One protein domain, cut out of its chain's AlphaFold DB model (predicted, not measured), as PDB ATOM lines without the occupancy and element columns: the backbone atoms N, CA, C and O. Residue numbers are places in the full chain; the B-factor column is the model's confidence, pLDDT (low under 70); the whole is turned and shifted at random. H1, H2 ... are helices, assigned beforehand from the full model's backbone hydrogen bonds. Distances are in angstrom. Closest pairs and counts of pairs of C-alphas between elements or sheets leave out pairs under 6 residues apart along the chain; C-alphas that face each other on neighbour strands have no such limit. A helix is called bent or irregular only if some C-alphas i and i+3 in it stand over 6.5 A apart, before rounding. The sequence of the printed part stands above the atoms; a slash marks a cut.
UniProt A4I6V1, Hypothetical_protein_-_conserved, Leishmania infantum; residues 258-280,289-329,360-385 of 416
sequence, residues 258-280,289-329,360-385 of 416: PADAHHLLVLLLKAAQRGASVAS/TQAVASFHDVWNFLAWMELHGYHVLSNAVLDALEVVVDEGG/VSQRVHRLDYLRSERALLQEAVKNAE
ATOM      1  N   PRO A 258     144.019 153.932 120.577       93.85
ATOM      2  CA  PRO A 258     143.504 154.630 121.756       93.85
ATOM      3  C   PRO A 258     142.977 153.670 122.836       93.85
ATOM      4  O   PRO A 258     143.097 153.950 124.027       93.85
ATOM      5  N   ALA A 259     142.458 152.503 122.432       94.89
ATOM      6  CA  ALA A 259     142.023 151.454 123.346       94.89
ATOM      7  C   ALA A 259     143.197 150.793 124.095       94.89
ATOM      8  O   ALA A 259     143.076 150.563 125.295       94.89
ATOM      9  N   ASP A 260     144.339 150.542 123.441       95.98
ATOM     10  CA  ASP A 260     145.544 150.014 124.103       95.98
ATOM     11  C   ASP A 260     146.139 151.042 125.080       95.98
ATOM     12  O   ASP A 260     146.477 150.698 126.215       95.98
ATOM     13  N   ALA A 261     146.211 152.318 124.681       95.91
ATOM     14  CA  ALA A 261     146.671 153.403 125.552       95.91
ATOM     15  C   ALA A 261     145.771 153.544 126.796       95.91
ATOM     16  O   ALA A 261     146.260 153.564 127.927       95.91
ATOM     17  N   HIS A 262     144.447 153.539 126.612       96.49
ATOM     18  CA  HIS A 262     143.492 153.579 127.718       96.49
ATOM     19  C   HIS A 262     143.529 152.307 128.589       96.49
ATOM     20  O   HIS A 262     143.419 152.387 129.814       96.49
ATOM     21  N   HIS A 263     143.744 151.126 128.000       97.25
ATOM     22  CA  HIS A 263     143.907 149.873 128.747       97.25
ATOM     23  C   HIS A 263     145.163 149.908 129.626       97.25
ATOM     24  O   HIS A 263     145.090 149.542 130.802       97.25
ATOM     25  N   LEU A 264     146.285 150.432 129.121       97.57
ATOM     26  CA  LEU A 264     147.487 150.658 129.924       97.57
ATOM     27  C   LEU A 264     147.247 151.672 131.056       97.57
ATOM     28  O   LEU A 264     147.641 151.398 132.190       97.57
ATOM     29  N   LEU A 265     146.549 152.785 130.796       96.89
ATOM     30  CA  LEU A 265     146.151 153.751 131.833       96.89
ATOM     31  C   LEU A 265     145.358 153.070 132.962       96.89
ATOM     32  O   LEU A 265     145.663 153.264 134.138       96.89
ATOM     33  N   VAL A 266     144.387 152.214 132.620       97.31
ATOM     34  CA  VAL A 266     143.593 151.443 133.594       97.31
ATOM     35  C   VAL A 266     144.455 150.462 134.399       97.31
ATOM     36  O   VAL A 266     144.206 150.269 135.593       97.31
ATOM     37  N   LEU A 267     145.471 149.841 133.790       96.93
ATOM     38  CA  LEU A 267     146.407 148.957 134.497       96.93
ATOM     39  C   LEU A 267     147.335 149.737 135.443       96.93
ATOM     40  O   LEU A 267     147.525 149.307 136.583       96.93
ATOM     41  N   LEU A 268     147.856 150.890 135.010       96.07
ATOM     42  CA  LEU A 268     148.682 151.788 135.824       96.07
ATOM     43  C   LEU A 268     147.894 152.360 137.011       96.07
ATOM     44  O   LEU A 268     148.369 152.288 138.141       96.07
ATOM     45  N   LEU A 269     146.667 152.844 136.791       94.73
ATOM     46  CA  LEU A 269     145.813 153.397 137.848       94.73
ATOM     47  C   LEU A 269     145.474 152.346 138.919       94.73
ATOM     48  O   LEU A 269     145.631 152.605 140.112       94.73
ATOM     49  N   LYS A 270     145.112 151.123 138.508       94.73
ATOM     50  CA  LYS A 270     144.881 149.998 139.437       94.73
ATOM     51  C   LYS A 270     146.154 149.591 140.188       94.73
ATOM     52  O   LYS A 270     146.077 149.185 141.346       94.73
ATOM     53  N   ALA A 271     147.326 149.702 139.565       93.10
ATOM     54  CA  ALA A 271     148.606 149.453 140.223       93.10
ATOM     55  C   ALA A 271     148.996 150.568 141.215       93.10
ATOM     56  O   ALA A 271     149.548 150.268 142.274       93.10
ATOM     57  N   ALA A 272     148.659 151.827 140.926       92.03
ATOM     58  CA  ALA A 272     148.883 152.964 141.819       92.03
ATOM     59  C   ALA A 272     147.974 152.925 143.062       92.03
ATOM     60  O   ALA A 272     148.456 153.074 144.185       92.03
ATOM     61  N   GLN A 273     146.688 152.599 142.886       91.94
ATOM     62  CA  GLN A 273     145.733 152.394 143.985       91.94
ATOM     63  C   GLN A 273     146.195 151.296 144.963       91.94
ATOM     64  O   GLN A 273     146.109 151.465 146.181       91.94
ATOM     65  N   ARG A 274     146.761 150.190 144.453       88.54
ATOM     66  CA  ARG A 274     147.414 149.161 145.287       88.54
ATOM     67  C   ARG A 274     148.662 149.688 145.993       88.54
ATOM     68  O   ARG A 274     148.863 149.361 147.156       88.54
ATOM     69  N   GLY A 275     149.491 150.479 145.310       84.99
ATOM     70  CA  GLY A 275     150.711 151.062 145.875       84.99
ATOM     71  C   GLY A 275     150.435 151.958 147.078       84.99
ATOM     72  O   GLY A 275     151.019 151.753 148.139       84.99
ATOM     73  N   ALA A 276     149.477 152.878 146.951       84.30
ATOM     74  CA  ALA A 276     149.030 153.719 148.061       84.30
ATOM     75  C   ALA A 276     148.399 152.894 149.197       84.30
ATOM     76  O   ALA A 276     148.681 153.134 150.371       84.30
ATOM     77  N   SER A 277     147.620 151.861 148.855       83.08
ATOM     78  CA  SER A 277     147.052 150.931 149.841       83.08
ATOM     79  C   SER A 277     148.145 150.208 150.642       83.08
ATOM     80  O   SER A 277     148.053 150.143 151.863       83.08
ATOM     81  N   VAL A 278     149.207 149.723 149.983       74.99
ATOM     82  CA  VAL A 278     150.376 149.084 150.625       74.99
ATOM     83  C   VAL A 278     151.163 150.071 151.490       74.99
ATOM     84  O   VAL A 278     151.559 149.713 152.595       74.99
ATOM     85  N   ALA A 279     151.358 151.309 151.026       71.35
ATOM     86  CA  ALA A 279     152.038 152.355 151.792       71.35
ATOM     87  C   ALA A 279     151.268 152.750 153.068       71.35
ATOM     88  O   ALA A 279     151.882 153.047 154.090       71.35
ATOM     89  N   SER A 280     149.932 152.707 153.028       71.21
ATOM     90  CA  SER A 280     149.076 152.880 154.206       71.21
ATOM     91  C   SER A 280     149.082 151.637 155.113       71.21
ATOM     92  O   SER A 280     149.157 151.751 156.338       71.21
ATOM     93  N   THR A 289     152.049 138.964 143.864       74.26
ATOM     94  CA  THR A 289     151.294 138.503 142.695       74.26
ATOM     95  C   THR A 289     150.661 139.638 141.889       74.26
ATOM     96  O   THR A 289     150.222 139.404 140.767       74.26
ATOM     97  N   GLN A 290     150.594 140.867 142.413       83.64
ATOM     98  CA  GLN A 290     149.928 141.991 141.743       83.64
ATOM     99  C   GLN A 290     150.886 143.150 141.464       83.64
ATOM    100  O   GLN A 290     151.756 143.466 142.271       83.64
ATOM    101  N   ALA A 291     150.709 143.799 140.310       86.13
ATOM    102  CA  ALA A 291     151.510 144.956 139.925       86.13
ATOM    103  C   ALA A 291     151.174 146.177 140.790       86.13
ATOM    104  O   ALA A 291     149.996 146.487 141.004       86.13
ATOM    105  N   VAL A 292     152.227 146.865 141.223       88.01
ATOM    106  CA  VAL A 292     152.230 148.115 141.992       88.01
ATOM    107  C   VAL A 292     152.977 149.184 141.193       88.01
ATOM    108  O   VAL A 292     154.036 148.896 140.637       88.01
ATOM    109  N   ALA A 293     152.429 150.395 141.158       89.57
ATOM    110  CA  ALA A 293     153.009 151.589 140.541       89.57
ATOM    111  C   ALA A 293     152.842 152.788 141.494       89.57
ATOM    112  O   ALA A 293     152.228 152.647 142.554       89.57
ATOM    113  N   SER A 294     153.349 153.966 141.129       90.20
ATOM    114  CA  SER A 294     153.030 155.220 141.817       90.20
ATOM    115  C   SER A 294     151.968 156.024 141.057       90.20
ATOM    116  O   SER A 294     151.813 155.878 139.844       90.20
ATOM    117  N   PHE A 295     151.268 156.941 141.732       90.49
ATOM    118  CA  PHE A 295     150.417 157.911 141.029       90.49
ATOM    119  C   PHE A 295     151.231 158.864 140.137       90.49
ATOM    120  O   PHE A 295     150.729 159.317 139.114       90.49
ATOM    121  N   HIS A 296     152.511 159.103 140.445       89.27
ATOM    122  CA  HIS A 296     153.407 159.851 139.559       89.27
ATOM    123  C   HIS A 296     153.576 159.149 138.196       89.27
ATOM    124  O   HIS A 296     153.543 159.814 137.165       89.27
ATOM    125  N   ASP A 297     153.631 157.811 138.155       90.28
ATOM    126  CA  ASP A 297     153.695 157.046 136.897       90.28
ATOM    127  C   ASP A 297     152.432 157.169 136.039       90.28
ATOM    128  O   ASP A 297     152.534 157.083 134.810       90.28
ATOM    129  N   VAL A 298     151.275 157.365 136.687       92.63
ATOM    130  CA  VAL A 298     149.968 157.608 136.057       92.63
ATOM    131  C   VAL A 298     149.930 159.012 135.461       92.63
ATOM    132  O   VAL A 298     149.652 159.152 134.273       92.63
ATOM    133  N   TRP A 299     150.284 160.047 136.232       91.38
ATOM    134  CA  TRP A 299     150.316 161.432 135.740       91.38
ATOM    135  C   TRP A 299     151.351 161.635 134.626       91.38
ATOM    136  O   TRP A 299     151.041 162.264 133.617       91.38
ATOM    137  N   ASN A 300     152.530 161.013 134.738       90.26
ATOM    138  CA  ASN A 300     153.535 160.999 133.671       90.26
ATOM    139  C   ASN A 300     153.026 160.292 132.400       90.26
ATOM    140  O   ASN A 300     153.410 160.669 131.296       90.26
ATOM    141  N   PHE A 301     152.180 159.263 132.530       93.25
ATOM    142  CA  PHE A 301     151.584 158.588 131.375       93.25
ATOM    143  C   PHE A 301     150.427 159.389 130.757       93.25
ATOM    144  O   PHE A 301     150.311 159.422 129.539       93.25
ATOM    145  N   LEU A 302     149.632 160.106 131.559       91.98
ATOM    146  CA  LEU A 302     148.613 161.037 131.055       91.98
ATOM    147  C   LEU A 302     149.235 162.225 130.308       91.98
ATOM    148  O   LEU A 302     148.756 162.578 129.239       91.98
ATOM    149  N   ALA A 303     150.345 162.780 130.800       89.63
ATOM    150  CA  ALA A 303     151.113 163.793 130.072       89.63
ATOM    151  C   ALA A 303     151.707 163.256 128.752       89.63
ATOM    152  O   ALA A 303     151.769 163.972 127.755       89.63
ATOM    153  N   TRP A 304     152.114 161.982 128.718       91.91
ATOM    154  CA  TRP A 304     152.543 161.321 127.481       91.91
ATOM    155  C   TRP A 304     151.373 161.095 126.505       91.91
ATOM    156  O   TRP A 304     151.547 161.272 125.300       91.91
ATOM    157  N   MET A 305     150.183 160.752 127.016       92.95
ATOM    158  CA  MET A 305     148.951 160.641 126.229       92.95
ATOM    159  C   MET A 305     148.534 161.996 125.634       92.95
ATOM    160  O   MET A 305     148.300 162.063 124.430       92.95
ATOM    161  N   GLU A 306     148.530 163.068 126.439       89.46
ATOM    162  CA  GLU A 306     148.278 164.463 126.023       89.46
ATOM    163  C   GLU A 306     149.183 164.851 124.838       89.46
ATOM    164  O   GLU A 306     148.689 165.252 123.784       89.46
ATOM    165  N   LEU A 307     150.496 164.629 124.969       87.84
ATOM    166  CA  LEU A 307     151.498 164.940 123.941       87.84
ATOM    167  C   LEU A 307     151.282 164.195 122.607       87.84
ATOM    168  O   LEU A 307     151.624 164.721 121.549       87.84
ATOM    169  N   HIS A 308     150.714 162.987 122.647       88.25
ATOM    170  CA  HIS A 308     150.488 162.138 121.471       88.25
ATOM    171  C   HIS A 308     149.044 162.185 120.931       88.25
ATOM    172  O   HIS A 308     148.739 161.502 119.952       88.25
ATOM    173  N   GLY A 309     148.157 162.991 121.527       88.53
ATOM    174  CA  GLY A 309     146.749 163.087 121.120       88.53
ATOM    175  C   GLY A 309     145.897 161.870 121.506       88.53
ATOM    176  O   GLY A 309     144.931 161.547 120.815       88.53
ATOM    177  N   TYR A 310     146.258 161.172 122.586       92.58
ATOM    178  CA  TYR A 310     145.440 160.115 123.179       92.58
ATOM    179  C   TYR A 310     144.565 160.673 124.306       92.58
ATOM    180  O   TYR A 310     145.062 161.312 125.231       92.58
ATOM    181  N   HIS A 311     143.275 160.344 124.268       92.18
ATOM    182  CA  HIS A 311     142.283 160.774 125.254       92.18
ATOM    183  C   HIS A 311     141.831 159.622 126.167       92.18
ATOM    184  O   HIS A 311     141.952 158.439 125.833       92.18
ATOM    185  N   VAL A 312     141.291 159.959 127.335       92.82
ATOM    186  CA  VAL A 312     140.705 159.018 128.292       92.82
ATOM    187  C   VAL A 312     139.335 158.568 127.781       92.82
ATOM    188  O   VAL A 312     138.421 159.368 127.644       92.82
ATOM    189  N   LEU A 313     139.158 157.266 127.538       93.20
ATOM    190  CA  LEU A 313     137.962 156.708 126.888       93.20
ATOM    191  C   LEU A 313     136.836 156.287 127.857       93.20
ATOM    192  O   LEU A 313     135.961 155.506 127.486       93.20
ATOM    193  N   SER A 314     136.859 156.734 129.118       92.89
ATOM    194  CA  SER A 314     135.886 156.297 130.127       92.89
ATOM    195  C   SER A 314     135.702 157.303 131.262       92.89
ATOM    196  O   SER A 314     136.664 157.643 131.953       92.89
ATOM    197  N   ASN A 315     134.448 157.694 131.519       92.18
ATOM    198  CA  ASN A 315     134.084 158.543 132.659       92.18
ATOM    199  C   ASN A 315     134.539 157.928 133.990       92.18
ATOM    200  O   ASN A 315     135.215 158.600 134.755       92.18
ATOM    201  N   ALA A 316     134.327 156.624 134.205       93.82
ATOM    202  CA  ALA A 316     134.738 155.940 135.436       93.82
ATOM    203  C   ALA A 316     136.261 155.973 135.696       93.82
ATOM    204  O   ALA A 316     136.699 155.789 136.831       93.82
ATOM    205  N   VAL A 317     137.080 156.207 134.661       94.52
ATOM    206  CA  VAL A 317     138.527 156.432 134.810       94.52
ATOM    207  C   VAL A 317     138.824 157.891 135.155       94.52
ATOM    208  O   VAL A 317     139.677 158.125 136.003       94.52
ATOM    209  N   LEU A 318     138.100 158.860 134.584       93.09
ATOM    210  CA  LEU A 318     138.187 160.269 134.995       93.09
ATOM    211  C   LEU A 318     137.724 160.468 136.444       93.09
ATOM    212  O   LEU A 318     138.423 161.120 137.210       93.09
ATOM    213  N   ASP A 319     136.616 159.847 136.845       92.82
ATOM    214  CA  ASP A 319     136.088 159.900 138.213       92.82
ATOM    215  C   ASP A 319     137.112 159.320 139.211       92.82
ATOM    216  O   ASP A 319     137.400 159.908 140.254       92.82
ATOM    217  N   ALA A 320     137.743 158.194 138.854       92.90
ATOM    218  CA  ALA A 320     138.803 157.577 139.649       92.90
ATOM    219  C   ALA A 320     140.129 158.367 139.653       92.90
ATOM    220  O   ALA A 320     140.923 158.179 140.575       92.90
ATOM    221  N   LEU A 321     140.375 159.229 138.657       92.57
ATOM    222  CA  LEU A 321     141.509 160.164 138.609       92.57
ATOM    223  C   LEU A 321     141.232 161.448 139.408       92.57
ATOM    224  O   LEU A 321     142.140 161.970 140.049       92.57
ATOM    225  N   GLU A 322     139.988 161.931 139.416       90.26
ATOM    226  CA  GLU A 322     139.548 163.107 140.178       90.26
ATOM    227  C   GLU A 322     139.649 162.859 141.692       90.26
ATOM    228  O   GLU A 322     140.166 163.704 142.422       90.26
ATOM    229  N   VAL A 323     139.294 161.653 142.155       89.97
ATOM    230  CA  VAL A 323     139.479 161.212 143.556       89.97
ATOM    231  C   VAL A 323     140.952 161.206 144.001       89.97
ATOM    232  O   VAL A 323     141.229 161.371 145.186       89.97
ATOM    233  N   VAL A 324     141.906 161.035 143.078       87.94
ATOM    234  CA  VAL A 324     143.352 160.950 143.376       87.94
ATOM    235  C   VAL A 324     144.141 162.142 142.820       87.94
ATOM    236  O   VAL A 324     145.358 162.065 142.668       87.94
ATOM    237  N   VAL A 325     143.475 163.259 142.514       85.61
ATOM    238  CA  VAL A 325     144.081 164.401 141.804       85.61
ATOM    239  C   VAL A 325     145.300 165.005 142.522       85.61
ATOM    240  O   VAL A 325     146.279 165.409 141.884       85.61
ATOM    241  N   ASP A 326     145.275 164.991 143.854       81.33
ATOM    242  CA  ASP A 326     146.354 165.474 144.719       81.33
ATOM    243  C   ASP A 326     147.504 164.464 144.893       81.33
ATOM    244  O   ASP A 326     148.634 164.849 145.217       81.33
ATOM    245  N   GLU A 327     147.252 163.180 144.628       77.89
ATOM    246  CA  GLU A 327     148.231 162.114 144.811       77.89
ATOM    247  C   GLU A 327     149.369 162.186 143.792       77.89
ATOM    248  O   GLU A 327     149.206 162.583 142.634       77.89
ATOM    249  N   GLY A 328     150.580 161.835 144.230       65.23
ATOM    250  CA  GLY A 328     151.788 162.029 143.418       65.23
ATOM    251  C   GLY A 328     152.019 163.494 143.005       65.23
ATOM    252  O   GLY A 328     152.620 163.747 141.960       65.23
ATOM    253  N   GLY A 329     151.489 164.465 143.760       53.56
ATOM    254  CA  GLY A 329     151.613 165.899 143.478       53.56
ATOM    255  C   GLY A 329     152.874 166.576 144.032       53.56
ATOM    256  O   GLY A 329     153.302 167.576 143.464       53.56
ATOM    257  N   VAL A 360     149.187 168.105 132.876       58.21
ATOM    258  CA  VAL A 360     148.765 167.103 133.874       58.21
ATOM    259  C   VAL A 360     149.861 166.727 134.884       58.21
ATOM    260  O   VAL A 360     149.570 166.324 136.014       58.21
ATOM    261  N   SER A 361     151.137 166.881 134.523       59.21
ATOM    262  CA  SER A 361     152.251 166.626 135.443       59.21
ATOM    263  C   SER A 361     152.220 167.571 136.652       59.21
ATOM    264  O   SER A 361     152.534 167.154 137.771       59.21
ATOM    265  N   GLN A 362     151.793 168.824 136.456       66.17
ATOM    266  CA  GLN A 362     151.702 169.835 137.510       66.17
ATOM    267  C   GLN A 362     150.338 169.776 138.206       66.17
ATOM    268  O   GLN A 362     149.299 169.923 137.564       66.17
ATOM    269  N   ARG A 363     150.332 169.638 139.542       63.95
ATOM    270  CA  ARG A 363     149.110 169.501 140.366       63.95
ATOM    271  C   ARG A 363     148.027 170.542 140.039       63.95
ATOM    272  O   ARG A 363     146.856 170.186 139.989       63.95
ATOM    273  N   VAL A 364     148.425 171.791 139.777       66.52
ATOM    274  CA  VAL A 364     147.523 172.923 139.485       66.52
ATOM    275  C   VAL A 364     146.606 172.653 138.287       66.52
ATOM    276  O   VAL A 364     145.425 172.974 138.354       66.52
ATOM    277  N   HIS A 365     147.111 172.029 137.220       81.36
ATOM    278  CA  HIS A 365     146.372 171.872 135.961       81.36
ATOM    279  C   HIS A 365     145.674 170.513 135.807       81.36
ATOM    280  O   HIS A 365     144.966 170.297 134.826       81.36
ATOM    281  N   ARG A 366     145.824 169.590 136.770       85.33
ATOM    282  CA  ARG A 366     145.199 168.255 136.698       85.33
ATOM    283  C   ARG A 366     143.677 168.321 136.645       85.33
ATOM    284  O   ARG A 366     143.074 167.619 135.841       85.33
ATOM    285  N   LEU A 367     143.056 169.180 137.459       84.78
ATOM    286  CA  LEU A 367     141.600 169.369 137.435       84.78
ATOM    287  C   LEU A 367     141.122 169.952 136.101       84.78
ATOM    288  O   LEU A 367     140.087 169.528 135.598       84.78
ATOM    289  N   ASP A 368     141.869 170.883 135.508       87.25
ATOM    290  CA  ASP A 368     141.497 171.493 134.228       87.25
ATOM    291  C   ASP A 368     141.650 170.512 133.062       87.25
ATOM    292  O   ASP A 368     140.749 170.424 132.232       87.25
ATOM    293  N   TYR A 369     142.700 169.684 133.069       87.78
ATOM    294  CA  TYR A 369     142.846 168.565 132.136       87.78
ATOM    295  C   TYR A 369     141.697 167.545 132.264       87.78
ATOM    296  O   TYR A 369     141.080 167.175 131.267       87.78
ATOM    297  N   LEU A 370     141.341 167.128 133.487       88.77
ATOM    298  CA  LEU A 370     140.219 166.202 133.703       88.77
ATOM    299  C   LEU A 370     138.872 166.810 133.270       88.77
ATOM    300  O   LEU A 370     138.014 166.091 132.757       88.77
ATOM    301  N   ARG A 371     138.689 168.132 133.414       90.25
ATOM    302  CA  ARG A 371     137.520 168.861 132.889       90.25
ATOM    303  C   ARG A 371     137.489 168.865 131.361       90.25
ATOM    304  O   ARG A 371     136.427 168.602 130.800       90.25
ATOM    305  N   SER A 372     138.615 169.121 130.687       89.08
ATOM    306  CA  SER A 372     138.674 169.081 129.219       89.08
ATOM    307  C   SER A 372     138.458 167.671 128.668       89.08
ATOM    308  O   SER A 372     137.679 167.510 127.735       89.08
ATOM    309  N   GLU A 373     139.037 166.639 129.286       91.50
ATOM    310  CA  GLU A 373     138.807 165.241 128.893       91.50
ATOM    311  C   GLU A 373     137.342 164.821 129.099       91.50
ATOM    312  O   GLU A 373     136.748 164.182 128.229       91.50
ATOM    313  N   ARG A 374     136.712 165.234 130.211       92.04
ATOM    314  CA  ARG A 374     135.282 164.978 130.463       92.04
ATOM    315  C   ARG A 374     134.391 165.696 129.441       92.04
ATOM    316  O   ARG A 374     133.397 165.120 129.003       92.04
ATOM    317  N   ALA A 375     134.751 166.912 129.021       91.55
ATOM    318  CA  ALA A 375     134.041 167.641 127.969       91.55
ATOM    319  C   ALA A 375     134.188 166.966 126.591       91.55
ATOM    320  O   ALA A 375     133.185 166.771 125.906       91.55
ATOM    321  N   LEU A 376     135.401 166.536 126.220       90.41
ATOM    322  CA  LEU A 376     135.662 165.802 124.975       90.41
ATOM    323  C   LEU A 376     134.912 164.462 124.927       90.41
ATOM    324  O   LEU A 376     134.336 164.123 123.895       90.41
ATOM    325  N   LEU A 377     134.843 163.725 126.044       90.60
ATOM    326  CA  LEU A 377     134.018 162.515 126.145       90.60
ATOM    327  C   LEU A 377     132.525 162.802 125.957       90.60
ATOM    328  O   LEU A 377     131.848 162.061 125.245       90.60
ATOM    329  N   GLN A 378     132.001 163.863 126.574       92.42
ATOM    330  CA  GLN A 378     130.592 164.247 126.427       92.42
ATOM    331  C   GLN A 378     130.266 164.682 124.992       92.42
ATOM    332  O   GLN A 378     129.216 164.312 124.468       92.42
ATOM    333  N   GLU A 379     131.170 165.406 124.328       91.21
ATOM    334  CA  GLU A 379     131.036 165.755 122.913       91.21
ATOM    335  C   GLU A 379     131.097 164.512 122.009       91.21
ATOM    336  O   GLU A 379     130.249 164.357 121.132       91.21
ATOM    337  N   ALA A 380     132.020 163.578 122.258       89.72
ATOM    338  CA  ALA A 380     132.120 162.329 121.504       89.72
ATOM    339  C   ALA A 380     130.856 161.454 121.629       89.72
ATOM    340  O   ALA A 380     130.361 160.953 120.618       89.72
ATOM    341  N   VAL A 381     130.296 161.314 122.838       89.43
ATOM    342  CA  VAL A 381     129.032 160.589 123.072       89.43
ATOM    343  C   VAL A 381     127.869 161.275 122.353       89.43
ATOM    344  O   VAL A 381     127.170 160.632 121.575       89.43
ATOM    345  N   LYS A 382     127.713 162.593 122.523       91.59
ATOM    346  CA  LYS A 382     126.669 163.381 121.853       91.59
ATOM    347  C   LYS A 382     126.754 163.282 120.325       91.59
ATOM    348  O   LYS A 382     125.729 163.166 119.656       91.59
ATOM    349  N   ASN A 383     127.960 163.305 119.762       89.75
ATOM    350  CA  ASN A 383     128.170 163.172 118.321       89.75
ATOM    351  C   ASN A 383     127.833 161.754 117.823       89.75
ATOM    352  O   ASN A 383     127.284 161.613 116.730       89.75
ATOM    353  N   ALA A 384     128.081 160.712 118.625       87.49
ATOM    354  CA  ALA A 384     127.650 159.347 118.318       87.49
ATOM    355  C   ALA A 384     126.115 159.191 118.369       87.49
ATOM    356  O   ALA A 384     125.531 158.592 117.465       87.49
ATOM    357  N   GLU A 385     125.448 159.783 119.364       86.02
ATOM    358  CA  GLU A 385     123.980 159.813 119.467       86.02
ATOM    359  C   GLU A 385     123.343 160.543 118.273       86.02
ATOM    360  O   GLU A 385     122.426 160.022 117.634       86.02
TER     361      GLU A 385
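AT A GLANCE: This is residues 258 to 280, 289 to 329 and 360 to 385 of the 416 residues of the protein "Hypothetical_protein_-_conserved" of Leishmania infantum (UniProt A4I6V1). Two pairs of helices, H1 with H2 and H3 with H4, each running opposite ways side by side, are set next to each other as a four-cornered group. H2 is near H4 and H3 is close to H1 between the pairs, while H1 and H4, and likewise H2 and H3, are at opposite corners. The joining of the two pairs is loose, and the long helices H1 and H4 reach toward opposite ends of the longest axis. The printed part has 90 residues with four named helices in the order H1, H2, H3, H4 and no named strand, and its class is all helix. It is compact, with a radius of gyration of the C-alphas of 13.1 A and spans of 42 by 30 by 22 A.

IN THESE COORDINATES: H1 takes residues 258 to 280 and measures 33.0 A from first to last C-alpha, starting with C-alpha 258 at (143.504, 154.630, 121.756). H2, residues 295 to 308, is 20.0 A long, with C-alpha 295 at (150.417, 157.911, 141.029). H3, residues 315 to 322, is 10.4 A long. H4, residues 363 to 385, is 34.1 A long and ends with C-alpha 385 at (123.980, 159.813, 119.467). H4 is irregular: C-alphas 364 and 367 are 7.2 A apart, and its line is a rough one.

HOW THE PARTS SIT: H1 and H2 touch, their closest C-alphas being those of Ala 272 and Phe 295, 5.2 A apart. Their lines stand at a shallow tilt of 17 degrees, opposite ways. H1 and H3 are close but not clearly touching, with the closest C-alphas, of Val 266 and Val 317, 7.2 A apart. These two run the same way at a steep tilt of 41 degrees. H3 touches H4, which meets it with residues 367 to 377 alone; the closest C-alphas are those of Leu 318 and Leu 370, at 6.4 A. H3 and H4 run opposite ways at a shallow tilt of 9 degrees. H2 and H4 are near each other, with 8 pairs of C-alphas within 10 A. H1 and H4 are apart, and so are H2 and H3. Each O i to N i+4 pair is within hydrogen-bond range in H1, H2 and H3, against 17 of 19 in H4.

THE WHOLE: The two C-alphas farthest apart are those of Ala 279 and Glu 385, at 43.4 A. The printed part has two cuts. Residues 281 to 288 are not printed between H1 and H2, and C-alphas 280 and 289 are 18.6 A apart across that cut. Residues 330 to 359 are not printed between H3 and H4, and C-alphas 329 and 360 are 10.1 A apart. The link from H2 to H3, residues 309 to 314, is short. The mean pLDDT of the printed part is 87.6, with residues 328 to 329 and 360 to 364 under 70; of these, 363 and 364 belong to H4.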